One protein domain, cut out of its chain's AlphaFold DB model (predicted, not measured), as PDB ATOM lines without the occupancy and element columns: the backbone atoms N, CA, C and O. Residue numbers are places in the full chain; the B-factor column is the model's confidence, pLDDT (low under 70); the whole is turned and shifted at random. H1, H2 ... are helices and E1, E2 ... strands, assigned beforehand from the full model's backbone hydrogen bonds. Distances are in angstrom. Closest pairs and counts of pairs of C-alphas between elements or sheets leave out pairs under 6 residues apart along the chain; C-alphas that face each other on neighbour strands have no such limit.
ATOM      1  N   LYS A   3     -25.726  36.029 -27.238       86.31
ATOM      2  CA  LYS A   3     -25.166  35.921 -25.890       86.31
ATOM      3  C   LYS A   3     -24.371  34.631 -25.748       86.31
ATOM      4  O   LYS A   3     -24.845  33.553 -26.104       86.31
ATOM      5  N   PHE A   4     -23.175  34.730 -25.185       86.56
ATOM      6  CA  PHE A   4     -22.349  33.574 -24.857       86.56
ATOM      7  C   PHE A   4     -21.546  33.828 -23.584       86.56
ATOM      8  O   PHE A   4     -21.272  34.970 -23.219       86.56
ATOM      9  N   THR A   5     -21.171  32.752 -22.897       87.88
ATOM     10  CA  THR A   5     -20.347  32.809 -21.687       87.88
ATOM     11  C   THR A   5     -19.081  32.000 -21.915       87.88
ATOM     12  O   THR A   5     -19.147  30.806 -22.203       87.88
ATOM     13  N   ILE A   6     -17.929  32.640 -21.745       86.56
ATOM     14  CA  ILE A   6     -16.617  32.001 -21.736       86.56
ATOM     15  C   ILE A   6     -16.303  31.619 -20.293       86.56
ATOM     16  O   ILE A   6     -16.248  32.482 -19.418       86.56
ATOM     17  N   LYS A   7     -16.072  30.329 -20.039       88.75
ATOM     18  CA  LYS A   7     -15.519  29.843 -18.770       88.75
ATOM     19  C   LYS A   7     -14.047  29.527 -18.975       88.75
ATOM     20  O   LYS A   7     -13.687  28.677 -19.785       88.75
ATOM     21  N   THR A   8     -13.197  30.233 -18.251       85.44
ATOM     22  CA  THR A   8     -11.754  30.006 -18.265       85.44
ATOM     23  C   THR A   8     -11.402  28.765 -17.443       85.44
ATOM     24  O   THR A   8     -12.128  28.379 -16.523       85.44
ATOM     25  N   LYS A   9     -10.241  28.166 -17.726       87.94
ATOM     26  CA  LYS A   9      -9.726  27.009 -16.970       87.94
ATOM     27  C   LYS A   9      -9.466  27.319 -15.489       87.94
ATOM     28  O   LYS A   9      -9.408  26.400 -14.684       87.94
ATOM     29  N   THR A  10      -9.335  28.596 -15.127       89.50
ATOM     30  CA  THR A  10      -9.142  29.059 -13.743       89.50
ATOM     31  C   THR A  10     -10.459  29.272 -12.993       89.50
ATOM     32  O   THR A  10     -10.451  29.769 -11.871       89.50
ATOM     33  N   GLY A  11     -11.601  28.928 -13.599       85.50
ATOM     34  CA  GLY A  11     -12.924  29.065 -12.990       85.50
ATOM     35  C   GLY A  11     -13.554  30.452 -13.141       85.50
ATOM     36  O   GLY A  11     -14.719  30.620 -12.790       85.50
ATOM     37  N   LYS A  12     -12.845  31.438 -13.714       85.00
ATOM     38  CA  LYS A  12     -13.441  32.741 -14.049       85.00
ATOM     39  C   LYS A  12     -14.402  32.596 -15.223       85.00
ATOM     40  O   LYS A  12     -14.112  31.848 -16.160       85.00
ATOM     41  N   ALA A  13     -15.494  33.347 -15.201       84.06
ATOM     42  CA  ALA A  13     -16.463  33.393 -16.284       84.06
ATOM     43  C   ALA A  13     -16.646  34.828 -16.781       84.06
ATOM     44  O   ALA A  13     -16.712  35.757 -15.982       84.06
ATOM     45  N   VAL A  14     -16.750  34.989 -18.096       83.12
ATOM     46  CA  VAL A  14     -17.078  36.257 -18.754       83.12
ATOM     47  C   VAL A  14     -18.276  36.003 -19.650       83.12
ATOM     48  O   VAL A  14     -18.266  35.054 -20.430       83.12
ATOM     49  N   SER A  15     -19.318  36.821 -19.530       81.75
ATOM     50  CA  SER A  15     -20.475  36.756 -20.424       81.75
ATOM     51  C   SER A  15     -20.451  37.940 -21.369       81.75
ATOM     52  O   SER A  15     -20.338  39.076 -20.927       81.75
ATOM     53  N   VAL A  16     -20.578  37.659 -22.658       82.06
ATOM     54  CA  VAL A  16     -20.654  38.662 -23.713       82.06
ATOM     55  C   VAL A  16     -22.058  38.621 -24.287       82.06
ATOM     56  O   VAL A  16     -22.580  37.552 -24.615       82.06
ATOM     57  N   GLN A  17     -22.673  39.790 -24.400       80.69
ATOM     58  CA  GLN A  17     -23.932  39.979 -25.099       80.69
ATOM     59  C   GLN A  17     -23.729  41.060 -26.151       80.69
ATOM     60  O   GLN A  17     -23.206  42.122 -25.839       80.69
ATOM     61  N   ALA A  18     -24.178  40.803 -27.373       78.44
ATOM     62  CA  ALA A  18     -24.259  41.834 -28.393       78.44
ATOM     63  C   ALA A  18     -25.669  41.876 -28.972       78.44
ATOM     64  O   ALA A  18     -26.302  40.847 -29.240       78.44
ATOM     65  N   ASP A  19     -26.172  43.085 -29.166       77.62
ATOM     66  CA  ASP A  19     -27.362  43.324 -29.957       77.62
ATOM     67  C   ASP A  19     -26.946  44.121 -31.176       77.62
ATOM     68  O   ASP A  19     -26.507  45.260 -31.055       77.62
ATOM     69  N   ARG A  20     -27.028  43.505 -32.355       67.69
ATOM     70  CA  ARG A  20     -26.712  44.199 -33.596       67.69
ATOM     71  C   ARG A  20     -27.908  45.081 -33.958       67.69
ATOM     72  O   ARG A  20     -28.680  44.741 -34.850       67.69
ATOM     73  N   CYS A  21     -28.080  46.194 -33.253       63.53
ATOM     74  CA  CYS A  21     -28.847  47.313 -33.780       63.53
ATOM     75  C   CYS A  21     -27.949  48.010 -34.812       63.53
ATOM     76  O   CYS A  21     -26.756  48.177 -34.584       63.53
ATOM     77  N   GLY A  22     -28.462  48.355 -35.991       58.38
ATOM     78  CA  GLY A  22     -27.672  49.009 -37.048       58.38
ATOM     79  C   GLY A  22     -27.272  50.457 -36.733       58.38
ATOM     80  O   GLY A  22     -27.216  51.264 -37.653       58.38
ATOM     81  N   GLY A  23     -27.092  50.804 -35.456       64.38
ATOM     82  CA  GLY A  23     -26.736  52.140 -34.995       64.38
ATOM     83  C   GLY A  23     -25.226  52.358 -34.927       64.38
ATOM     84  O   GLY A  23     -24.441  51.412 -34.930       64.38
ATOM     85  N   SER A  24     -24.838  53.627 -34.839       63.81
ATOM     86  CA  SER A  24     -23.445  54.079 -34.707       63.81
ATOM     87  C   SER A  24     -22.896  53.951 -33.285       63.81
ATOM     88  O   SER A  24     -21.712  54.179 -33.078       63.81
ATOM     89  N   VAL A  25     -23.762  53.619 -32.320       70.69
ATOM     90  CA  VAL A  25     -23.443  53.560 -30.893       70.69
ATOM     91  C   VAL A  25     -23.319  52.107 -30.464       70.69
ATOM     92  O   VAL A  25     -24.261  51.320 -30.581       70.69
ATOM     93  N   SER A  26     -22.158  51.765 -29.930       74.06
ATOM     94  CA  SER A  26     -21.894  50.491 -29.275       74.06
ATOM     95  C   SER A  26     -21.455  50.758 -27.847       74.06
ATOM     96  O   SER A  26     -20.725  51.707 -27.596       74.06
ATOM     97  N   TYR A  27     -21.897  49.935 -26.901       74.50
ATOM     98  CA  TYR A  27     -21.385  50.002 -25.541       74.50
ATOM     99  C   TYR A  27     -21.058  48.607 -25.023       74.50
ATOM    100  O   TYR A  27     -21.711  47.619 -25.370       74.50
ATOM    101  N   ALA A  28     -20.042  48.541 -24.175       76.62
ATOM    102  CA  ALA A  28     -19.652  47.363 -23.428       76.62
ATOM    103  C   ALA A  28     -19.763  47.681 -21.937       76.62
ATOM    104  O   ALA A  28     -19.164  48.639 -21.453       76.62
ATOM    105  N   THR A  29     -20.524  46.877 -21.201       80.62
ATOM    106  CA  THR A  29     -20.610  46.958 -19.741       80.62
ATOM    107  C   THR A  29     -19.940  45.749 -19.105       80.62
ATOM    108  O   THR A  29     -20.081  44.616 -19.568       80.62
ATOM    109  N   VAL A  30     -19.213  45.990 -18.018       82.31
ATOM    110  CA  VAL A  30     -18.657  44.959 -17.143       82.31
ATOM    111  C   VAL A  30     -19.403  45.039 -15.820       82.31
ATOM    112  O   VAL A  30     -19.451  46.096 -15.190       82.31
ATOM    113  N   THR A  31     -19.982  43.919 -15.397       84.44
ATOM    114  CA  THR A  31     -20.653  43.785 -14.102       84.44
ATOM    115  C   THR A  31     -19.876  42.844 -13.192       84.44
ATOM    116  O   THR A  31     -19.296  41.864 -13.668       84.44
ATOM    117  N   ASP A  32     -19.887  43.110 -11.888       85.88
ATOM    118  CA  ASP A  32     -19.387  42.164 -10.891       85.88
ATOM    119  C   ASP A  32     -20.349  40.975 -10.682       85.88
ATOM    120  O   ASP A  32     -21.352  40.808 -11.384       85.88
ATOM    121  N   THR A  33     -20.014  40.104  -9.728       82.12
ATOM    122  CA  THR A  33     -20.801  38.907  -9.397       82.12
ATOM    123  C   THR A  33     -22.174  39.219  -8.810       82.12
ATOM    124  O   THR A  33     -23.061  38.374  -8.904       82.12
ATOM    125  N   ASP A  34     -22.357  40.418  -8.256       88.12
ATOM    126  CA  ASP A  34     -23.622  40.888  -7.686       88.12
ATOM    127  C   ASP A  34     -24.487  41.598  -8.746       88.12
ATOM    128  O   ASP A  34     -25.585  42.075  -8.460       88.12
ATOM    129  N   GLY A  35     -24.004  41.651  -9.995       83.88
ATOM    130  CA  GLY A  35     -24.670  42.307 -11.114       83.88
ATOM    131  C   GLY A  35     -24.506  43.826 -11.120       83.88
ATOM    132  O   GLY A  35     -25.171  44.498 -11.911       83.88
ATOM    133  N   LYS A  36     -23.633  44.388 -10.275       90.31
ATOM    134  CA  LYS A  36     -23.358  45.825 -10.250       90.31
ATOM    135  C   LYS A  36     -22.403  46.182 -11.381       90.31
ATOM    136  O   LYS A  36     -21.359  45.558 -11.553       90.31
ATOM    137  N   GLU A  37     -22.754  47.206 -12.153       90.75
ATOM    138  CA  GLU A  37     -21.881  47.759 -13.188       90.75
ATOM    139  C   GLU A  37     -20.622  48.355 -12.546       90.75
ATOM    140  O   GLU A  37     -20.700  49.260 -11.715       90.75
ATOM    141  N   VAL A  38     -19.464  47.808 -12.913       92.12
ATOM    142  CA  VAL A  38     -18.147  48.274 -12.452       92.12
ATOM    143  C   VAL A  38     -17.409  49.056 -13.529       92.12
ATOM    144  O   VAL A  38     -16.482  49.798 -13.215       92.12
ATOM    145  N   PHE A  39     -17.809  48.900 -14.790       87.12
ATOM    146  CA  PHE A  39     -17.233  49.629 -15.910       87.12
ATOM    147  C   PHE A  39     -18.215  49.683 -17.079       87.12
ATOM    148  O   PHE A  39     -18.905  48.701 -17.364       87.12
ATOM    149  N   ARG A  40     -18.236  50.811 -17.788       84.38
ATOM    150  CA  ARG A  40     -18.926  50.976 -19.062       84.38
ATOM    151  C   ARG A  40     -18.014  51.715 -20.017       84.38
ATOM    152  O   ARG A  40     -17.458  52.746 -19.667       84.38
ATOM    153  N   TYR A  41     -17.926  51.185 -21.221       81.62
ATOM    154  CA  TYR A  41     -17.313  51.840 -22.357       81.62
ATOM    155  C   TYR A  41     -18.382  52.055 -23.423       81.62
ATOM    156  O   TYR A  41     -19.181  51.148 -23.660       81.62
ATOM    157  N   SER A  42     -18.426  53.237 -24.028       79.50
ATOM    158  CA  SER A  42     -19.315  53.579 -25.140       79.50
ATOM    159  C   SER A  42     -18.461  54.097 -26.283       79.50
ATOM    160  O   SER A  42     -17.478  54.779 -26.035       79.50
ATOM    161  N   MET A  43     -18.838  53.765 -27.510       75.31
ATOM    162  CA  MET A  43     -18.247  54.319 -28.716       75.31
ATOM    163  C   MET A  43     -19.377  54.685 -29.690       75.31
ATOM    164  O   MET A  43     -20.163  53.790 -30.040       75.31
ATOM    165  N   PRO A  44     -19.451  55.943 -30.157       74.38
ATOM    166  CA  PRO A  44     -18.650  57.078 -29.680       74.38
ATOM    167  C   PRO A  44     -18.943  57.417 -28.204       74.38
ATOM    168  O   PRO A  44     -20.017  57.080 -27.685       74.38
ATOM    169  N   ASP A  45     -17.974  58.022 -27.521       76.75
ATOM    170  CA  ASP A  45     -18.206  58.742 -26.265       76.75
ATOM    171  C   ASP A  45     -18.531  60.232 -26.518       76.75
ATOM    172  O   ASP A  45     -18.652  60.672 -27.662       76.75
ATOM    173  N   GLU A  46     -18.749  61.019 -25.458       77.81
ATOM    174  CA  GLU A  46     -19.121  62.438 -25.603       77.81
ATOM    175  C   GLU A  46     -18.032  63.276 -26.301       77.81
ATOM    176  O   GLU A  46     -18.352  64.243 -27.001       77.81
ATOM    177  N   GLU A  47     -16.753  62.920 -26.136       78.00
ATOM    178  CA  GLU A  47     -15.640  63.620 -26.785       78.00
ATOM    179  C   GLU A  47     -15.573  63.266 -28.277       78.00
ATOM    180  O   GLU A  47     -15.422  64.162 -29.117       78.00
ATOM    181  N   ASP A  48     -15.775  61.990 -28.613       75.81
ATOM    182  CA  ASP A  48     -15.875  61.516 -29.993       75.81
ATOM    183  C   ASP A  48     -17.028  62.208 -30.741       75.81
ATOM    184  O   ASP A  48     -16.837  62.736 -31.840       75.81
ATOM    185  N   GLU A  49     -18.225  62.277 -30.141       78.94
ATOM    186  CA  GLU A  49     -19.400  62.918 -30.753       78.94
ATOM    187  C   GLU A  49     -19.159  64.405 -31.061       78.94
ATOM    188  O   GLU A  49     -19.518  64.900 -32.141       78.94
ATOM    189  N   ALA A  50     -18.509  65.121 -30.137       81.81
ATOM    190  CA  ALA A  50     -18.150  66.522 -30.329       81.81
ATOM    191  C   ALA A  50     -17.128  66.698 -31.466       81.81
ATOM    192  O   ALA A  50     -17.232  67.640 -32.261       81.81
ATOM    193  N   MET A  51     -16.165  65.780 -31.579       81.44
ATOM    194  CA  MET A  51     -15.128  65.815 -32.610       81.44
ATOM    195  C   MET A  51     -15.677  65.486 -34.005       81.44
ATOM    196  O   MET A  51     -15.295  66.141 -34.980       81.44
ATOM    197  N   VAL A  52     -16.608  64.532 -34.117       81.62
ATOM    198  CA  VAL A  52     -17.240  64.145 -35.395       81.62
ATOM    199  C   VAL A  52     -17.844  65.353 -36.094       81.62
ATOM    200  O   VAL A  52     -17.564  65.576 -37.268       81.62
ATOM    201  N   SER A  53     -18.597  66.182 -35.368       81.06
ATOM    202  CA  SER A  53     -19.271  67.353 -35.948       81.06
ATOM    203  C   SER A  53     -18.277  68.357 -36.553       81.06
ATOM    204  O   SER A  53     -18.525  68.952 -37.604       81.06
ATOM    205  N   VAL A  54     -17.121  68.534 -35.907       86.44
ATOM    206  CA  VAL A  54     -16.041  69.408 -36.392       86.44
ATOM    207  C   VAL A  54     -15.372  68.810 -37.631       86.44
ATOM    208  O   VAL A  54     -15.102  69.524 -38.603       86.44
ATOM    209  N   LEU A  55     -15.102  67.505 -37.613       85.81
ATOM    210  CA  LEU A  55     -14.407  66.812 -38.697       85.81
ATOM    211  C   LEU A  55     -15.288  66.624 -39.939       85.81
ATOM    212  O   LEU A  55     -14.788  66.788 -41.051       85.81
ATOM    213  N   GLU A  56     -16.589  66.394 -39.777       86.81
ATOM    214  CA  GLU A  56     -17.560  66.353 -40.876       86.81
ATOM    215  C   GLU A  56     -17.626  67.686 -41.626       86.81
ATOM    216  O   GLU A  56     -17.609  67.713 -42.858       86.81
ATOM    217  N   ALA A  57     -17.635  68.806 -40.894       88.62
ATOM    218  CA  ALA A  57     -17.612  70.136 -41.498       88.62
ATOM    219  C   ALA A  57     -16.293  70.411 -42.243       88.62
ATOM    220  O   ALA A  57     -16.283  71.084 -43.275       88.62
ATOM    221  N   LYS A  58     -15.175  69.886 -41.729       90.25
ATOM    222  CA  LYS A  58     -13.841  70.053 -42.323       90.25
ATOM    223  C   LYS A  58     -13.617  69.166 -43.553       90.25
ATOM    224  O   LYS A  58     -12.919  69.585 -44.476       90.25
ATOM    225  N   TYR A  59     -14.191  67.965 -43.571       88.69
ATOM    226  CA  TYR A  59     -14.006  66.958 -44.618       88.69
ATOM    227  C   TYR A  59     -15.358  66.544 -45.228       88.69
ATOM    228  O   TYR A  59     -15.828  65.424 -45.007       88.69
ATOM    229  N   PRO A  60     -15.993  67.428 -46.021       86.06
ATOM    230  CA  PRO A  60     -17.302  67.148 -46.597       86.06
ATOM    231  C   PRO A  60     -17.256  65.905 -47.500       86.06
ATOM    232  O   PRO A  60     -16.428  65.808 -48.405       86.06
ATOM    233  N   GLY A  61     -18.167  64.958 -47.257       85.94
ATOM    234  CA  GLY A  61     -18.274  63.693 -47.998       85.94
ATOM    235  C   GLY A  61     -17.565  62.499 -47.348       85.94
ATOM    236  O   GLY A  61     -17.740  61.373 -47.814       85.94
ATOM    237  N   ALA A  62     -16.805  62.711 -46.271       84.38
ATOM    238  CA  ALA A  62     -16.326  61.619 -45.433       84.38
ATOM    239  C   ALA A  62     -17.463  61.068 -44.559       84.38
ATOM    240  O   ALA A  62     -18.335  61.805 -44.103       84.38
ATOM    241  N   MET A  63     -17.458  59.755 -44.333       82.12
ATOM    242  CA  MET A  63     -18.461  59.098 -43.497       82.12
ATOM    243  C   MET A  63     -18.109  59.266 -42.008       82.12
ATOM    244  O   MET A  63     -16.962  58.986 -41.655       82.12
ATOM    245  N   PRO A  64     -19.062  59.615 -41.122       76.88
ATOM    246  CA  PRO A  64     -18.796  59.911 -39.707       76.88
ATOM    247  C   PRO A  64     -17.993  58.845 -38.951       76.88
ATOM    248  O   PRO A  64     -17.132  59.169 -38.139       76.88
ATOM    249  N   TYR A  65     -18.220  57.558 -39.242       75.69
ATOM    250  CA  TYR A  65     -17.510  56.466 -38.566       75.69
ATOM    251  C   TYR A  65     -15.996  56.463 -38.829       75.69
ATOM    252  O   TYR A  65     -15.259  55.884 -38.035       75.69
ATOM    253  N   PHE A  66     -15.520  57.096 -39.910       81.62
ATOM    254  CA  PHE A  66     -14.083  57.245 -40.143       81.62
ATOM    255  C   PHE A  66     -13.424  58.115 -39.078       81.62
ATOM    256  O   PHE A  66     -12.269  57.876 -38.756       81.62
ATOM    257  N   PHE A  67     -14.148  59.081 -38.511       82.38
ATOM    258  CA  PHE A  67     -13.614  59.975 -37.490       82.38
ATOM    259  C   PHE A  67     -13.548  59.308 -36.118       82.38
ATOM    260  O   PHE A  67     -12.522  59.410 -35.460       82.38
ATOM    261  N   ASN A  68     -14.577  58.540 -35.743       78.06
ATOM    262  CA  ASN A  68     -14.584  57.781 -34.482       78.06
ATOM    263  C   ASN A  68     -13.458  56.744 -34.413       78.06
ATOM    264  O   ASN A  68     -12.980  56.410 -33.340       78.06
ATOM    265  N   GLN A  69     -13.055  56.195 -35.560       78.81
ATOM    266  CA  GLN A  69     -12.034  55.149 -35.613       78.81
ATOM    267  C   GLN A  69     -10.618  55.697 -35.830       78.81
ATOM    268  O   GLN A  69      -9.649  54.958 -35.656       78.81
ATOM    269  N   ASP A  70     -10.471  56.956 -36.252       82.94
ATOM    270  CA  ASP A  70      -9.171  57.527 -36.624       82.94
ATOM    271  C   ASP A  70      -8.147  57.502 -35.470       82.94
ATOM    272  O   ASP A  70      -7.030  57.028 -35.706       82.94
ATOM    273  N   PRO A  71      -8.494  57.882 -34.219       82.94
ATOM    274  CA  PRO A  71      -7.548  57.839 -33.099       82.94
ATOM    275  C   PRO A  71      -6.996  56.434 -32.820       82.94
ATOM    276  O   PRO A  71      -5.790  56.260 -32.603       82.94
ATOM    277  N   ASP A  72      -7.855  55.415 -32.896       83.00
ATOM    278  CA  ASP A  72      -7.458  54.016 -32.732       83.00
ATOM    279  C   ASP A  72      -6.513  53.582 -33.859       83.00
ATOM    280  O   ASP A  72      -5.460  52.986 -33.610       83.00
ATOM    281  N   TYR A  73      -6.835  53.923 -35.112       87.56
ATOM    282  CA  TYR A  73      -5.978  53.598 -36.252       87.56
ATOM    283  C   TYR A  73      -4.627  54.313 -36.200       87.56
ATOM    284  O   TYR A  73      -3.621  53.709 -36.587       87.56
ATOM    285  N   ILE A  74      -4.577  55.567 -35.748       90.88
ATOM    286  CA  ILE A  74      -3.321  56.296 -35.529       90.88
ATOM    287  C   ILE A  74      -2.490  55.565 -34.475       90.88
ATOM    288  O   ILE A  74      -1.348  55.203 -34.754       90.88
ATOM    289  N   THR A  75      -3.089  55.239 -33.327       91.56
ATOM    290  CA  THR A  75      -2.413  54.530 -32.230       91.56
ATOM    291  C   THR A  75      -1.805  53.207 -32.698       91.56
ATOM    292  O   THR A  75      -0.637  52.920 -32.422       91.56
ATOM    293  N   VAL A  76      -2.566  52.402 -33.449       93.38
ATOM    294  CA  VAL A  76      -2.075  51.134 -34.010       93.38
ATOM    295  C   VAL A  76      -0.905  51.379 -34.962       93.38
ATOM    296  O   VAL A  76       0.136  50.731 -34.833       93.38
ATOM    297  N   LYS A  77      -1.045  52.317 -35.908       95.00
ATOM    298  CA  LYS A  77      -0.005  52.608 -36.909       95.00
ATOM    299  C   LYS A  77       1.283  53.094 -36.256       95.00
ATOM    300  O   LYS A  77       2.347  52.604 -36.618       95.00
ATOM    301  N   GLU A  78       1.199  54.014 -35.303       96.38
ATOM    302  CA  GLU A  78       2.367  54.578 -34.624       96.38
ATOM    303  C   GLU A  78       3.114  53.522 -33.809       96.38
ATOM    304  O   GLU A  78       4.330  53.385 -33.953       96.38
ATOM    305  N   ARG A  79       2.399  52.719 -33.008       96.62
ATOM    306  CA  ARG A  79       3.020  51.666 -32.187       96.62
ATOM    307  C   ARG A  79       3.671  50.588 -33.045       96.62
ATOM    308  O   ARG A  79       4.816  50.215 -32.794       96.62
ATOM    309  N   VAL A  80       2.979  50.125 -34.086       96.00
ATOM    310  CA  VAL A  80       3.515  49.103 -34.997       96.00
ATOM    311  C   VAL A  80       4.690  49.652 -35.809       96.00
ATOM    312  O   VAL A  80       5.699  48.968 -35.955       96.00
ATOM    313  N   ALA A  81       4.615  50.892 -36.302       97.44
ATOM    314  CA  ALA A  81       5.726  51.510 -37.022       97.44
ATOM    315  C   ALA A  81       6.961  51.687 -36.129       97.44
ATOM    316  O   ALA A  81       8.075  51.406 -36.570       97.44
ATOM    317  N   ASN A  82       6.778  52.100 -34.871       97.56
ATOM    318  CA  ASN A  82       7.871  52.250 -33.913       97.56
ATOM    319  C   ASN A  82       8.518  50.904 -33.557       97.56
ATOM    320  O   ASN A  82       9.743  50.813 -33.487       97.56
ATOM    321  N   PHE A  83       7.721  49.841 -33.416       96.75
ATOM    322  CA  PHE A  83       8.246  48.483 -33.283       96.75
ATOM    323  C   PHE A  83       9.100  48.087 -34.493       96.75
ATOM    324  O   PHE A  83      10.240  47.660 -34.331       96.75
ATOM    325  N   CYS A  84       8.599  48.291 -35.712       96.75
ATOM    326  CA  CYS A  84       9.336  47.954 -36.931       96.75
ATOM    327  C   CYS A  84      10.632  48.762 -37.097       96.75
ATOM    328  O   CYS A  84      11.635  48.224 -37.560       96.75
ATOM    329  N   ALA A  85      10.610  50.052 -36.758       98.06
ATOM    330  CA  ALA A  85      11.748  50.945 -36.949       98.06
ATOM    331  C   ALA A  85      12.798  50.823 -35.834       98.06
ATOM    332  O   ALA A  85      13.993  50.881 -36.113       98.06
ATOM    333  N   ASN A  86      12.351  50.663 -34.585       97.69
ATOM    334  CA  ASN A  86      13.186  50.831 -33.395       97.69
ATOM    335  C   ASN A  86      13.170  49.621 -32.447       97.69
ATOM    336  O   ASN A  86      13.882  49.630 -31.447       97.69
ATOM    337  N   GLY A  87      12.366  48.591 -32.724       95.81
ATOM    338  CA  GLY A  87      12.246  47.403 -31.873       95.81
ATOM    339  C   GLY A  87      11.544  47.653 -30.536       95.81
ATOM    340  O   GLY A  87      11.657  46.830 -29.633       95.81
ATOM    341  N   VAL A  88      10.853  48.786 -30.380       96.62
ATOM    342  CA  VAL A  88      10.085  49.104 -29.168       96.62
ATOM    343  C   VAL A  88       8.772  48.330 -29.192       96.62
ATOM    344  O   VAL A  88       8.007  48.479 -30.141       96.62
ATOM    345  N   ASP A  89       8.501  47.536 -28.155       95.00
ATOM    346  CA  ASP A  89       7.278  46.734 -28.057       95.00
ATOM    347  C   ASP A  89       6.015  47.570 -28.313       95.00
ATOM    348  O   ASP A  89       5.794  48.627 -27.713       95.00
ATOM    349  N   ALA A  90       5.155  47.069 -29.201       95.25
ATOM    350  CA  ALA A  90       3.869  47.677 -29.517       95.25
ATOM    351  C   ALA A  90       2.846  47.358 -28.411       95.25
ATOM    352  O   ALA A  90       1.953  46.527 -28.588       95.25
ATOM    353  N   GLU A  91       3.003  47.994 -27.248       93.75
ATOM    354  CA  GLU A  91       2.165  47.755 -26.068       93.75
ATOM    355  C   GLU A  91       0.667  47.840 -26.404       93.75
ATOM    356  O   GLU A  91       0.210  48.736 -27.117       93.75
ATOM    357  N   GLY A  92      -0.111  46.884 -25.893       90.31
ATOM    358  CA  GLY A  92      -1.559  46.816 -26.100       90.31
ATOM    359  C   GLY A  92      -1.999  46.347 -27.492       90.31
ATOM    360  O   GLY A  92      -3.198  46.176 -27.703       90.31
ATOM    361  N   ILE A  93      -1.076  46.099 -28.429       93.31
ATOM    362  CA  ILE A  93      -1.396  45.523 -29.739       93.31
ATOM    363  C   ILE A  93      -1.351  43.995 -29.652       93.31
ATOM    364  O   ILE A  93      -0.386  43.405 -29.168       93.31
ATOM    365  N   ALA A  94      -2.413  43.336 -30.118       92.44
ATOM    366  CA  ALA A  94      -2.476  41.878 -30.153       92.44
ATOM    367  C   ALA A  94      -1.423  41.297 -31.111       92.44
ATOM    368  O   ALA A  94      -1.251  41.783 -32.230       92.44
ATOM    369  N   THR A  95      -0.754  40.220 -30.696       92.38
ATOM    370  CA  THR A  95       0.176  39.485 -31.566       92.38
ATOM    371  C   THR A  95      -0.575  38.634 -32.594       92.38
ATOM    372  O   THR A  95      -1.785  38.408 -32.486       92.38
ATOM    373  N   ILE A  96       0.154  38.106 -33.582       93.19
ATOM    374  CA  ILE A  96      -0.409  37.196 -34.589       93.19
ATOM    375  C   ILE A  96      -0.976  35.935 -33.924       93.19
ATOM    376  O   ILE A  96      -2.048  35.471 -34.302       93.19
ATOM    377  N   GLU A  97      -0.311  35.402 -32.902       96.06
ATOM    378  CA  GLU A  97      -0.780  34.228 -32.165       96.06
ATOM    379  C   GLU A  97      -2.112  34.514 -31.468       96.06
ATOM    380  O   GLU A  97      -3.043  33.717 -31.572       96.06
ATOM    381  N   ILE A  98      -2.242  35.679 -30.822       95.12
ATOM    382  CA  ILE A  98      -3.501  36.106 -30.197       95.12
ATOM    383  C   ILE A  98      -4.607  36.227 -31.252       95.12
ATOM    384  O   ILE A  98      -5.730  35.769 -31.023       95.12
ATOM    385  N   ALA A  99      -4.300  36.795 -32.423       93.69
ATOM    386  CA  ALA A  99      -5.251  36.899 -33.526       93.69
ATOM    387  C   ALA A  99      -5.712  35.514 -34.018       93.69
ATOM    388  O   ALA A  99      -6.908  35.291 -34.200       93.69
ATOM    389  N   VAL A 100      -4.792  34.556 -34.159       97.38
ATOM    390  CA  VAL A 100      -5.111  33.173 -34.547       97.38
ATOM    391  C   VAL A 100      -6.001  32.487 -33.507       97.38
ATOM    392  O   VAL A 100      -7.012  31.890 -33.877       97.38
ATOM    393  N   GLU A 101      -5.685  32.587 -32.213       95.50
ATOM    394  CA  GLU A 101      -6.539  32.014 -31.161       95.50
ATOM    395  C   GLU A 101      -7.929  32.661 -31.139       95.50
ATOM    396  O   GLU A 101      -8.941  31.977 -30.967       95.50
ATOM    397  N   THR A 102      -7.999  33.969 -31.390       93.12
ATOM    398  CA  THR A 102      -9.268  34.702 -31.480       93.12
ATOM    399  C   THR A 102     -10.123  34.185 -32.633       93.12
ATOM    400  O   THR A 102     -11.316  33.935 -32.448       93.12
ATOM    401  N   LEU A 103      -9.524  33.952 -33.804       96.00
ATOM    402  CA  LEU A 103     -10.225  33.393 -34.961       96.00
ATOM    403  C   LEU A 103     -10.746  31.978 -34.693       96.00
ATOM    404  O   LEU A 103     -11.881  31.678 -35.054       96.00
ATOM    405  N   ARG A 104      -9.989  31.132 -33.986       95.50
ATOM    406  CA  ARG A 104     -10.456  29.789 -33.588       95.50
ATOM    407  C   ARG A 104     -11.669  29.850 -32.663       95.50
ATOM    408  O   ARG A 104     -12.613  29.076 -32.823       95.50
ATOM    409  N   VAL A 105     -11.666  30.777 -31.702       90.38
ATOM    410  CA  VAL A 105     -12.831  31.017 -30.839       90.38
ATOM    411  C   VAL A 105     -14.015  31.504 -31.673       90.38
ATOM    412  O   VAL A 105     -15.126  31.008 -31.488       90.38
ATOM    413  N   ALA A 106     -13.791  32.425 -32.612       91.62
ATOM    414  CA  ALA A 106     -14.838  32.913 -33.502       91.62
ATOM    415  C   ALA A 106     -15.450  31.770 -34.328       91.62
ATOM    416  O   ALA A 106     -16.666  31.594 -34.288       91.62
ATOM    417  N   GLU A 107     -14.634  30.942 -34.987       95.75
ATOM    418  CA  GLU A 107     -15.089  29.770 -35.750       95.75
ATOM    419  C   GLU A 107     -15.908  28.800 -34.891       95.75
ATOM    420  O   GLU A 107     -16.966  28.332 -35.316       95.75
ATOM    421  N   HIS A 108     -15.467  28.541 -33.658       92.38
ATOM    422  CA  HIS A 108     -16.211  27.706 -32.719       92.38
ATOM    423  C   HIS A 108     -17.581  28.304 -32.355       92.38
ATOM    424  O   HIS A 108     -18.572  27.579 -32.238       92.38
ATOM    425  N   LEU A 109     -17.652  29.626 -32.179       90.25
ATOM    426  CA  LEU A 109     -18.878  30.326 -31.803       90.25
ATOM    427  C   LEU A 109     -19.870  30.459 -32.965       90.25
ATOM    428  O   LEU A 109     -21.073  30.425 -32.710       90.25
ATOM    429  N   VAL A 110     -19.418  30.571 -34.219       92.06
ATOM    430  CA  VAL A 110     -20.282  30.789 -35.401       92.06
ATOM    431  C   VAL A 110     -21.542  29.905 -35.424       92.06
ATOM    432  O   VAL A 110     -22.638  30.473 -35.435       92.06
ATOM    433  N   PRO A 111     -21.468  28.559 -35.370       93.56
ATOM    434  CA  PRO A 111     -22.670  27.722 -35.442       93.56
ATOM    435  C   PRO A 111     -23.580  27.862 -34.212       93.56
ATOM    436  O   PRO A 111     -24.782  27.611 -34.298       93.56
ATOM    437  N   ILE A 112     -23.031  28.252 -33.058       91.06
ATOM    438  CA  ILE A 112     -23.796  28.497 -31.828       91.06
ATOM    439  C   ILE A 112     -24.570  29.809 -31.963       91.06
ATOM    440  O   ILE A 112     -25.762  29.855 -31.670       91.06
ATOM    441  N   LEU A 113     -23.901  30.863 -32.434       89.56
ATOM    442  CA  LEU A 113     -24.491  32.190 -32.586       89.56
ATOM    443  C   LEU A 113     -25.520  32.232 -33.720       89.56
ATOM    444  O   LEU A 113     -26.566  32.849 -33.553       89.56
ATOM    445  N   GLN A 114     -25.283  31.527 -34.830       90.44
ATOM    446  CA  GLN A 114     -26.251  31.421 -35.929       90.44
ATOM    447  C   GLN A 114     -27.590  30.830 -35.466       90.44
ATOM    448  O   GLN A 114     -28.634  31.352 -35.839       90.44
ATOM    449  N   LYS A 115     -27.575  29.820 -34.584       90.25
ATOM    450  CA  LYS A 115     -28.797  29.247 -33.986       90.25
ATOM    451  C   LYS A 115     -29.545  30.204 -33.053       90.25
ATOM    452  O   LYS A 115     -30.719  29.992 -32.793       90.25
ATOM    453  N   GLN A 116     -28.870  31.207 -32.490       87.75
ATOM    454  CA  GLN A 116     -29.516  32.236 -31.661       87.75
ATOM    455  C   GLN A 116     -30.126  33.365 -32.502       87.75
ATOM    456  O   GLN A 116     -30.902  34.168 -31.984       87.75
ATOM    457  N   LEU A 117     -29.708  33.476 -33.765       82.56
ATOM    458  CA  LEU A 117     -30.171  34.491 -34.709       82.56
ATOM    459  C   LEU A 117     -31.320  34.000 -35.601       82.56
ATOM    460  O   LEU A 117     -31.986  34.838 -36.205       82.56
ATOM    461  N   SER A 118     -31.523  32.682 -35.692       66.31
ATOM    462  CA  SER A 118     -32.682  32.024 -36.314       66.31
ATOM    463  C   SER A 118     -33.884  31.995 -35.382       66.31
ATOM    464  O   SER A 118     -34.999  32.277 -35.864       66.31
TER     465      SER A 118
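Overview. This is residues 3 to 118 of the 118 residues of the protein "Hypothetical protein" of Attheya septentrionalis (UniProt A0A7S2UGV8). Picture an open, hollow frame: the hairpins E1 and E2, then E3 and E4, and the helix H1 make its base, and the long helices H2 and H3 make two sides that stand apart. H2 rises from H1, and H3 returns toward E1 with its residues 105 to 116. The 116 printed residues include E1 E2 E3 E4 H1 H2 H3 in chain order, a mixed class of helices and strands, with two antiparallel two-stranded sheets. The whole is loose, with a radius of gyration of the C-alphas of 18.2 A and spans of 47 by 39 by 31 A.

Along the chain. Find C-alpha 3 at (-25.166, 35.921, -25.890), where E1, residues 3 to 7, begins. E2 is residues 13 to 18, E3 26 to 31 and E4 37 to 43, 17.2 A long. H1, residues 46 to 58, covers 19.1 A. H2, residues 65 to 86, runs 31.6 A, with a kink of 36 degrees near residue 72. H3, residues 96 to 117, runs 29.9 A to C-alpha 117 at (-30.171, 34.491, -34.709), with a kink of 45 degrees near residue 111.

Arrangement. In the hairpin E1 and E2, look for N 6 and O 14, 2.8 A apart. E2 and E3 are near each other. In the hairpin E3 and E4, N 28 and O 41 are 2.8 A apart. H2 touches H1 with residues 67 to 68 alone, about perpendicular at 85 degrees; the closest C-alphas, of Val 52 and Phe 67, are 5.9 A apart. The closest C-alphas of E1 and H3, of Lys 3 and Leu 113, are 7.7 A apart. O i to N i+4 pairs within hydrogen-bond range are 7 of 9 in H1, 16 of 18 in H2 and 15 of 18 in H3.

Size, cuts and confidence. The C-alphas farthest apart, of Gly 11 and Pro 60, are 51.0 A apart. The printed part has no cut, and no link is long. Residues 95 to 101, of which 96 to 101 belong to H3, stand free. Look for pLDDT under 70 at residues 20 to 24 and 118.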